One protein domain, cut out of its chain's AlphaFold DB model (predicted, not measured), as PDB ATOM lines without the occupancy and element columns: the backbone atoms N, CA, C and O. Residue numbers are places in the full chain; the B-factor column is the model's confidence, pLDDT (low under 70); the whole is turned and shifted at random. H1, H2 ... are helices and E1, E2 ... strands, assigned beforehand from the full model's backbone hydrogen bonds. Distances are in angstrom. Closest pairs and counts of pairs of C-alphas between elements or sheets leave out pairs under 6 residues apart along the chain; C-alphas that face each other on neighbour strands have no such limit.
ATOM      1  N   VAL A   6     144.515  43.993 174.728       87.31
ATOM      2  CA  VAL A   6     145.721  44.695 174.296       87.31
ATOM      3  C   VAL A   6     146.489  43.777 173.354       87.31
ATOM      4  O   VAL A   6     146.879  42.679 173.740       87.31
ATOM      5  N   GLU A   7     146.700  44.227 172.121       84.88
ATOM      6  CA  GLU A   7     147.424  43.504 171.075       84.88
ATOM      7  C   GLU A   7     148.610  44.365 170.614       84.88
ATOM      8  O   GLU A   7     148.471  45.288 169.805       84.88
ATOM      9  N   GLY A   8     149.788  44.113 171.193       80.31
ATOM     10  CA  GLY A   8     150.955  44.979 171.015       80.31
ATOM     11  C   GLY A   8     150.670  46.389 171.538       80.31
ATOM     12  O   GLY A   8     150.388  46.567 172.719       80.31
ATOM     13  N   MET A   9     150.705  47.390 170.653       77.69
ATOM     14  CA  MET A   9     150.396  48.792 170.992       77.69
ATOM     15  C   MET A   9     148.963  49.219 170.637       77.69
ATOM     16  O   MET A   9     148.636  50.412 170.619       77.69
ATOM     17  N   ARG A  10     148.103  48.258 170.296       80.00
ATOM     18  CA  ARG A  10     146.707  48.504 169.938       80.00
ATOM     19  C   ARG A  10     145.804  48.031 171.062       80.00
ATOM     20  O   ARG A  10     145.931  46.910 171.546       80.00
ATOM     21  N   VAL A  11     144.854  48.878 171.434       87.06
ATOM     22  CA  VAL A  11     143.730  48.486 172.282       87.06
ATOM     23  C   VAL A  11     142.568  48.085 171.379       87.06
ATOM     24  O   VAL A  11     142.160  48.851 170.503       87.06
ATOM     25  N   ILE A  12     142.045  46.883 171.600       90.50
ATOM     26  CA  ILE A  12     140.774  46.402 171.063       90.50
ATOM     27  C   ILE A  12     139.706  46.713 172.123       90.50
ATOM     28  O   ILE A  12     139.705  46.071 173.179       90.50
ATOM     29  N   PRO A  13     138.855  47.734 171.914       91.75
ATOM     30  CA  PRO A  13     137.904  48.184 172.925       91.75
ATOM     31  C   PRO A  13     136.744  47.197 173.097       91.75
ATOM     32  O   PRO A  13     136.315  46.555 172.142       91.75
ATOM     33  N   CYS A  14     136.186  47.132 174.307       94.62
ATOM     34  CA  CYS A  14     134.876  46.523 174.519       94.62
ATOM     35  C   CYS A  14     133.781  47.357 173.838       94.62
ATOM     36  O   CYS A  14     133.980  48.533 173.525       94.62
ATOM     37  N   GLU A  15     132.596  46.771 173.677       94.50
ATOM     38  CA  GLU A  15     131.457  47.413 173.012       94.50
ATOM     39  C   GLU A  15     131.135  48.812 173.570       94.50
ATOM     40  O   GLU A  15     130.899  49.746 172.806       94.50
ATOM     41  N   PHE A  16     131.176  48.987 174.893       93.06
ATOM     42  CA  PHE A  16     130.868  50.266 175.543       93.06
ATOM     43  C   PHE A  16     131.932  51.324 175.286       93.06
ATOM     44  O   PHE A  16     131.594  52.463 174.978       93.06
ATOM     45  N   LEU A  17     133.211  50.944 175.365       91.81
ATOM     46  CA  LEU A  17     134.306  51.863 175.075       91.81
ATOM     47  C   LEU A  17     134.290  52.276 173.598       91.81
ATOM     48  O   LEU A  17     134.441  53.457 173.303       91.81
ATOM     49  N   ALA A  18     134.033  51.324 172.695       90.88
ATOM     50  CA  ALA A  18     133.906  51.580 171.264       90.88
ATOM     51  C   ALA A  18     132.743  52.532 170.954       90.88
ATOM     52  O   ALA A  18     132.905  53.481 170.196       90.88
ATOM     53  N   LYS A  19     131.573  52.315 171.564       90.19
ATOM     54  CA  LYS A  19     130.414  53.206 171.404       90.19
ATOM     55  C   LYS A  19     130.667  54.595 171.986       90.19
ATOM     56  O   LYS A  19     130.292  55.581 171.369       90.19
ATOM     57  N   ALA A  20     131.319  54.685 173.145       88.88
ATOM     58  CA  ALA A  20     131.618  55.963 173.790       88.88
ATOM     59  C   ALA A  20     132.633  56.809 173.002       88.88
ATOM     60  O   ALA A  20     132.584  58.038 173.080       88.88
ATOM     61  N   SER A  21     133.545  56.172 172.255       86.50
ATOM     62  CA  SER A  21     134.510  56.869 171.395       86.50
ATOM     63  C   SER A  21     133.965  57.221 170.006       86.50
ATOM     64  O   SER A  21     134.459  58.156 169.370       86.50
ATOM     65  N   GLN A  22     132.925  56.526 169.536       78.50
ATOM     66  CA  GLN A  22     132.235  56.814 168.277       78.50
ATOM     67  C   GLN A  22     131.396  58.096 168.398       78.50
ATOM     68  O   GLN A  22     130.310  58.096 168.965       78.50
ATOM     69  N   GLY A  23     131.890  59.204 167.843       63.41
ATOM     70  CA  GLY A  23     131.141  60.468 167.763       63.41
ATOM     71  C   GLY A  23     131.867  61.683 168.332       63.41
ATOM     72  O   GLY A  23     131.462  62.811 168.054       63.41
ATOM     73  N   ASN A  24     132.988  61.489 169.031       59.91
ATOM     74  CA  ASN A  24     133.840  62.589 169.481       59.91
ATOM     75  C   ASN A  24     134.767  63.048 168.348       59.91
ATOM     76  O   ASN A  24     135.986  62.895 168.384       59.91
ATOM     77  N   PHE A  25     134.152  63.602 167.300       52.78
ATOM     78  CA  PHE A  25     134.858  64.340 166.263       52.78
ATOM     79  C   PHE A  25     135.538  65.559 166.885       52.78
ATOM     80  O   PHE A  25     134.974  66.237 167.743       52.78
ATOM     81  N   ALA A  26     136.755  65.829 166.418       49.34
ATOM     82  CA  ALA A  26     137.656  66.897 166.830       49.34
ATOM     83  C   ALA A  26     137.107  68.322 166.573       49.34
ATOM     84  O   ALA A  26     137.708  69.124 165.864       49.34
ATOM     85  N   GLY A  27     135.960  68.665 167.156       52.94
ATOM     86  CA  GLY A  27     135.469  70.028 167.295       52.94
ATOM     87  C   GLY A  27     135.940  70.616 168.623       52.94
ATOM     88  O   GLY A  27     135.936  69.934 169.646       52.94
ATOM     89  N   ARG A  28     136.308  71.904 168.638       52.50
ATOM     90  CA  ARG A  28     136.848  72.632 169.811       52.50
ATOM     91  C   ARG A  28     135.950  72.639 171.069       52.50
ATOM     92  O   ARG A  28     136.365  73.206 172.070       52.50
ATOM     93  N   ARG A  29     134.749  72.046 171.024       54.06
ATOM     94  CA  ARG A  29     133.748  72.021 172.109       54.06
ATOM     95  C   ARG A  29     133.189  70.624 172.432       54.06
ATOM     96  O   ARG A  29     132.319  70.522 173.289       54.06
ATOM     97  N   GLY A  30     133.642  69.565 171.755       62.59
ATOM     98  CA  GLY A  30     133.177  68.201 172.028       62.59
ATOM     99  C   GLY A  30     133.789  67.663 173.322       62.59
ATOM    100  O   GLY A  30     135.014  67.588 173.430       62.59
ATOM    101  N   GLY A  31     132.946  67.331 174.300       73.38
ATOM    102  CA  GLY A  31     133.338  66.627 175.520       73.38
ATOM    103  C   GLY A  31     132.934  65.155 175.449       73.38
ATOM    104  O   GLY A  31     131.870  64.840 174.927       73.38
ATOM    105  N   GLY A  32     133.766  64.262 175.977       84.81
ATOM    106  CA  GLY A  32     133.513  62.823 175.966       84.81
ATOM    107  C   GLY A  32     134.779  61.984 175.837       84.81
ATOM    108  O   GLY A  32     135.900  62.479 175.999       84.81
ATOM    109  N   VAL A  33     134.580  60.693 175.566       88.12
ATOM    110  CA  VAL A  33     135.662  59.731 175.350       88.12
ATOM    111  C   VAL A  33     136.195  59.861 173.927       88.12
ATOM    112  O   VAL A  33     135.448  59.719 172.969       88.12
ATOM    113  N   PHE A  34     137.487  60.095 173.757       85.06
ATOM    114  CA  PHE A  34     138.124  60.153 172.445       85.06
ATOM    115  C   PHE A  34     139.071  58.973 172.233       85.06
ATOM    116  O   PHE A  34     139.616  58.415 173.187       85.06
ATOM    117  N   GLU A  35     139.291  58.635 170.964       86.31
ATOM    118  CA  GLU A  35     140.322  57.704 170.516       86.31
ATOM    119  C   GLU A  35     141.406  58.484 169.757       86.31
ATOM    120  O   GLU A  35     141.102  59.273 168.861       86.31
ATOM    121  N   TRP A  36     142.675  58.277 170.113       81.06
ATOM    122  CA  TRP A  36     143.817  58.850 169.401       81.06
ATOM    123  C   TRP A  36     144.678  57.777 168.751       81.06
ATOM    124  O   TRP A  36     144.980  56.745 169.352       81.06
ATOM    125  N   HIS A  37     145.125  58.073 167.531       82.62
ATOM    126  CA  HIS A  37     146.046  57.246 166.759       82.62
ATOM    127  C   HIS A  37     147.390  57.956 166.631       82.62
ATOM    128  O   HIS A  37     147.486  58.986 165.969       82.62
ATOM    129  N   PHE A  38     148.434  57.403 167.250       76.69
ATOM    130  CA  PHE A  38     149.796  57.923 167.118       76.69
ATOM    131  C   PHE A  38     150.607  57.029 166.191       76.69
ATOM    132  O   PHE A  38     150.775  55.837 166.451       76.69
ATOM    133  N   ALA A  39     151.134  57.619 165.124       75.25
ATOM    134  CA  ALA A  39     152.122  56.988 164.266       75.25
ATOM    135  C   ALA A  39     153.522  57.304 164.802       75.25
ATOM    136  O   ALA A  39     153.937  58.463 164.807       75.25
ATOM    137  N   GLN A  40     154.266  56.288 165.242       69.25
ATOM    138  CA  GLN A  40     155.681  56.469 165.566       69.25
ATOM    139  C   GLN A  40     156.506  56.302 164.285       69.25
ATOM    140  O   GLN A  40     156.649  55.194 163.769       69.25
ATOM    141  N   MET A  41     157.047  57.400 163.756       69.25
ATOM    142  CA  MET A  41     157.917  57.354 162.578       69.25
ATOM    143  C   MET A  41     159.321  56.897 162.987       69.25
ATOM    144  O   MET A  41     160.133  57.692 163.445       69.25
ATOM    145  N   THR A  42     159.598  55.599 162.850       65.19
ATOM    146  CA  THR A  42     160.883  54.981 163.243       65.19
ATOM    147  C   THR A  42     161.731  54.503 162.061       65.19
ATOM    148  O   THR A  42     162.737  53.829 162.263       65.19
ATOM    149  N   GLY A  43     161.322  54.791 160.819       63.78
ATOM    150  CA  GLY A  43     161.958  54.242 159.610       63.78
ATOM    151  C   GLY A  43     161.680  52.747 159.364       63.78
ATOM    152  O   GLY A  43     162.145  52.195 158.372       63.78
ATOM    153  N   LYS A  44     160.908  52.097 160.245       64.44
ATOM    154  CA  LYS A  44     160.357  50.732 160.135       64.44
ATOM    155  C   LYS A  44     158.842  50.802 159.856       64.44
ATOM    156  O   LYS A  44     158.301  51.910 159.896       64.44
ATOM    157  N   PRO A  45     158.138  49.679 159.578       64.69
ATOM    158  CA  PRO A  45     156.685  49.701 159.414       64.69
ATOM    159  C   PRO A  45     156.017  50.453 160.568       64.69
ATOM    160  O   PRO A  45     156.261  50.150 161.734       64.69
ATOM    161  N   THR A  46     155.219  51.466 160.230       64.88
ATOM    162  CA  THR A  46     154.588  52.354 161.207       64.88
ATOM    163  C   THR A  46     153.628  51.562 162.082       64.88
ATOM    164  O   THR A  46     152.522  51.210 161.667       64.88
ATOM    165  N   GLU A  47     154.021  51.304 163.322       70.00
ATOM    166  CA  GLU A  47     153.093  50.787 164.310       70.00
ATOM    167  C   GLU A  47     152.210  51.936 164.820       70.00
ATOM    168  O   GLU A  47     152.686  52.924 165.384       70.00
ATOM    169  N   ILE A  48     150.902  51.816 164.583       73.31
ATOM    170  CA  ILE A  48     149.904  52.778 165.057       73.31
ATOM    171  C   ILE A  48     149.529  52.419 166.494       73.31
ATOM    172  O   ILE A  48     148.977  51.340 166.736       73.31
ATOM    173  N   ARG A  49     149.784  53.337 167.426       78.38
ATOM    174  CA  ARG A  49     149.318  53.243 168.814       78.38
ATOM    175  C   ARG A  49     147.892  53.757 168.920       78.38
ATOM    176  O   ARG A  49     147.601  54.827 168.386       78.38
ATOM    177  N   ARG A  50     147.024  53.026 169.626       81.56
ATOM    178  CA  ARG A  50     145.633  53.437 169.889       81.56
ATOM    179  C   ARG A  50     145.438  53.755 171.364       81.56
ATOM    180  O   ARG A  50     145.615  52.866 172.196       81.56
ATOM    181  N   LEU A  51     145.095  55.006 171.672       84.56
ATOM    182  CA  LEU A  51     144.869  55.496 173.036       84.56
ATOM    183  C   LEU A  51     143.419  55.905 173.219       84.56
ATOM    184  O   LEU A  51     142.809  56.417 172.284       84.56
ATOM    185  N   PHE A  52     142.926  55.778 174.446       87.88
ATOM    186  CA  PHE A  52     141.629  56.304 174.844       87.88
ATOM    187  C   PHE A  52     141.800  57.349 175.944       87.88
ATOM    188  O   PHE A  52     142.667  57.232 176.813       87.88
ATOM    189  N   GLY A  53     140.981  58.390 175.892       87.44
ATOM    190  CA  GLY A  53     141.010  59.453 176.884       87.44
ATOM    191  C   GLY A  53     139.679  60.167 177.005       87.44
ATOM    192  O   GLY A  53     138.755  59.917 176.241       87.44
ATOM    193  N   LEU A  54     139.583  61.051 177.989       86.38
ATOM    194  CA  LEU A  54     138.440  61.916 178.230       86.38
ATOM    195  C   LEU A  54     138.846  63.364 177.972       86.38
ATOM    196  O   LEU A  54     139.879  63.825 178.460       86.38
ATOM    197  N   ARG A  55     138.022  64.105 177.240       82.62
ATOM    198  CA  ARG A  55     138.162  65.554 177.093       82.62
ATOM    199  C   ARG A  55     136.874  66.233 177.532       82.62
ATOM    200  O   ARG A  55     135.794  65.693 177.317       82.62
ATOM    201  N   SER A  56     136.983  67.415 178.127       78.50
ATOM    202  CA  SER A  56     135.832  68.293 178.353       78.50
ATOM    203  C   SER A  56     135.746  69.350 177.249       78.50
ATOM    204  O   SER A  56     136.768  69.789 176.721       78.50
ATOM    205  N   GLY A  57     134.528  69.776 176.913       74.25
ATOM    206  CA  GLY A  57     134.308  70.911 176.014       74.25
ATOM    207  C   GLY A  57     134.690  72.262 176.634       74.25
ATOM    208  O   GLY A  57     134.959  73.207 175.898       74.25
ATOM    209  N   GLU A  58     134.744  72.346 177.968       75.06
ATOM    210  CA  GLU A  58     135.019  73.582 178.717       75.06
ATOM    211  C   GLU A  58     136.494  73.730 179.110       75.06
ATOM    212  O   GLU A  58     137.016  74.841 179.173       75.06
ATOM    213  N   TYR A  59     137.193  72.612 179.331       71.75
ATOM    214  CA  TYR A  59     138.590  72.605 179.768       71.75
ATOM    215  C   TYR A  59     139.519  72.220 178.615       71.75
ATOM    216  O   TYR A  59     139.334  71.199 177.953       71.75
ATOM    217  N   GLN A  60     140.569  73.017 178.387       64.94
ATOM    218  CA  GLN A  60     141.504  72.806 177.271       64.94
ATOM    219  C   GLN A  60     142.509  71.649 177.471       64.94
ATOM    220  O   GLN A  60     143.385  71.460 176.633       64.94
ATOM    221  N   GLY A  61     142.353  70.827 178.512       69.94
ATOM    222  CA  GLY A  61     143.149  69.619 178.754       69.94
ATOM    223  C   GLY A  61     142.305  68.347 178.659       69.94
ATOM    224  O   GLY A  61     141.195  68.292 179.186       69.94
ATOM    225  N   GLY A  62     142.825  67.324 177.978       78.50
ATOM    226  CA  GLY A  62     142.279  65.964 178.005       78.50
ATOM    227  C   GLY A  62     143.123  65.056 178.899       78.50
ATOM    228  O   GLY A  62     144.312  65.305 179.085       78.50
ATOM    229  N   VAL A  63     142.520  63.996 179.430       83.69
ATOM    230  CA  VAL A  63     143.202  62.974 180.233       83.69
ATOM    231  C   VAL A  63     143.192  61.663 179.464       83.69
ATOM    232  O   VAL A  63     142.130  61.176 179.088       83.69
ATOM    233  N   ILE A  64     144.364  61.077 179.236       85.56
ATOM    234  CA  ILE A  64     144.483  59.710 178.716       85.56
ATOM    235  C   ILE A  64     144.393  58.764 179.910       85.56
ATOM    236  O   ILE A  64     145.049  58.995 180.923       85.56
ATOM    237  N   PHE A  65     143.618  57.691 179.791       86.12
ATOM    238  CA  PHE A  65     143.526  56.669 180.830       86.12
ATOM    239  C   PHE A  65     144.137  55.347 180.361       86.12
ATOM    240  O   PHE A  65     144.107  54.999 179.182       86.12
ATOM    241  N   ASN A  66     144.693  54.598 181.310       88.75
ATOM    242  CA  ASN A  66     145.306  53.286 181.111       88.75
ATOM    243  C   ASN A  66     144.420  52.141 181.630       88.75
ATOM    244  O   ASN A  66     144.913  51.045 181.861       88.75
ATOM    245  N   TYR A  67     143.128  52.383 181.829       91.62
ATOM    246  CA  TYR A  67     142.151  51.377 182.233       91.62
ATOM    247  C   TYR A  67     140.826  51.639 181.517       91.62
ATOM    248  O   TYR A  67     140.496  52.784 181.217       91.62
ATOM    249  N   CYS A  68     140.046  50.598 181.236       91.88
ATOM    250  CA  CYS A  68     138.709  50.765 180.680       91.88
ATOM    251  C   CYS A  68     137.693  50.987 181.813       91.88
ATOM    252  O   CYS A  68     137.458  50.054 182.586       91.88
ATOM    253  N   PRO A  69     137.021  52.152 181.892       91.38
ATOM    254  CA  PRO A  69     136.036  52.419 182.940       91.38
ATOM    255  C   PRO A  69     134.757  51.578 182.802       91.38
ATOM    256  O   PRO A  69     133.965  51.517 183.733       91.38
ATOM    257  N   PHE A  70     134.549  50.920 181.656       93.69
ATOM    258  CA  PHE A  70     133.352  50.120 181.394       93.69
ATOM    259  C   PHE A  70     133.513  48.641 181.752       93.69
ATOM    260  O   PHE A  70     132.565  48.022 182.220       93.69
ATOM    261  N   CYS A  71     134.689  48.053 181.503       94.69
ATOM    262  CA  CYS A  71     134.916  46.617 181.714       94.69
ATOM    263  C   CYS A  71     136.077  46.298 182.668       94.69
ATOM    264  O   CYS A  71     136.422  45.129 182.815       94.69
ATOM    265  N   GLY A  72     136.727  47.309 183.258       92.38
ATOM    266  CA  GLY A  72     137.797  47.140 184.248       92.38
ATOM    267  C   GLY A  72     139.135  46.626 183.703       92.38
ATOM    268  O   GLY A  72     140.038  46.341 184.481       92.38
ATOM    269  N   ALA A  73     139.278  46.490 182.382       92.56
ATOM    270  CA  ALA A  73     140.503  45.983 181.768       92.56
ATOM    271  C   ALA A  73     141.650  47.001 181.857       92.56
ATOM    272  O   ALA A  73     141.440  48.196 181.642       92.56
ATOM    273  N   ASP A  74     142.863  46.514 182.109       90.00
ATOM    274  CA  ASP A  74     144.094  47.303 182.069       90.00
ATOM    275  C   ASP A  74     144.519  47.550 180.605       90.00
ATOM    276  O   ASP A  74     144.579  46.626 179.792       90.00
ATOM    277  N   LEU A  75     144.784  48.811 180.263       86.44
ATOM    278  CA  LEU A  75     145.162  49.294 178.933       86.44
ATOM    279  C   LEU A  75     146.621  49.790 178.882       86.44
ATOM    280  O   LEU A  75     146.971  50.524 177.955       86.44
ATOM    281  N   LYS A  76     147.478  49.442 179.856       73.00
ATOM    282  CA  LYS A  76     148.862  49.943 180.035       73.00
ATOM    283  C   LYS A  76     149.717  50.040 178.771       73.00
ATOM    284  O   LYS A  76     150.489  50.988 178.668       73.00
ATOM    285  N   ALA A  77     149.575  49.140 177.795       61.72
ATOM    286  CA  ALA A  77     150.365  49.206 176.558       61.72
ATOM    287  C   ALA A  77     150.001  50.383 175.634       61.72
ATOM    288  O   ALA A  77     150.703  50.646 174.660       61.72
ATOM    289  N   SER A  78     148.907  51.087 175.923       55.91
ATOM    290  CA  SER A  78     148.554  52.324 175.236       55.91
ATOM    291  C   SER A  78     149.383  53.508 175.760       55.91
ATOM    292  O   SER A  78     149.771  54.376 174.992       55.91
ATOM    293  N   HIS A  79     149.782  53.564 177.030       53.16
ATOM    294  CA  HIS A  79     150.560  54.715 177.496       53.16
ATOM    295  C   HIS A  79     151.946  54.802 176.832       53.16
ATOM    296  O   HIS A  79     152.597  53.778 176.608       53.16
TER     297      HIS A  79
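What this domain is: This is residues 6 to 79 of the 87 residues of an uncharacterized protein of Aeromonas sp. L_1B5_3 (UniProt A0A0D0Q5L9). With little regular structure, the domain is a long strand hairpin, E2 and E3, with short E4 beside E3 and helix H1 standing up over E2. Of 74 printed residues, under half are in one named helix and four named strands, E1 H1 E2 E3 E4, class mixed. E2 E3 E4 is a meander, each strand the antiparallel neighbour of the one before. The whole is compact, radius of gyration of the C-alphas 12.9 A, spanning 38 by 27 by 18 A.

How they stand to each other: In the hairpin of E2, residues 32 to 39, and E3, residues 48 to 55, N 36 and O 51 are 2.9 A apart, within hydrogen-bond range. In the hairpin of E3 and E4, residues 62 to 64, N 54 and O 63 are 2.8 A apart. H1, residues 15 to 21, with every O i to N i+4 pair within range, is on the sheet, its closest C-alpha to E2 being Ser 21 to Phe 34, 5.0 A. E1, residues 10 to 12, pairs with no named strand.

Where its parts are: E2 measures 22.7 A and E3 21.1 A; E1 begins at C-alpha 10 (146.707, 48.504, 169.938) and E4 ends at C-alpha 64 (144.483, 59.710, 178.716).

The domain as a whole: The printed part has no cut; pLDDT is under 70 in 20 residues, among them 23 to 30.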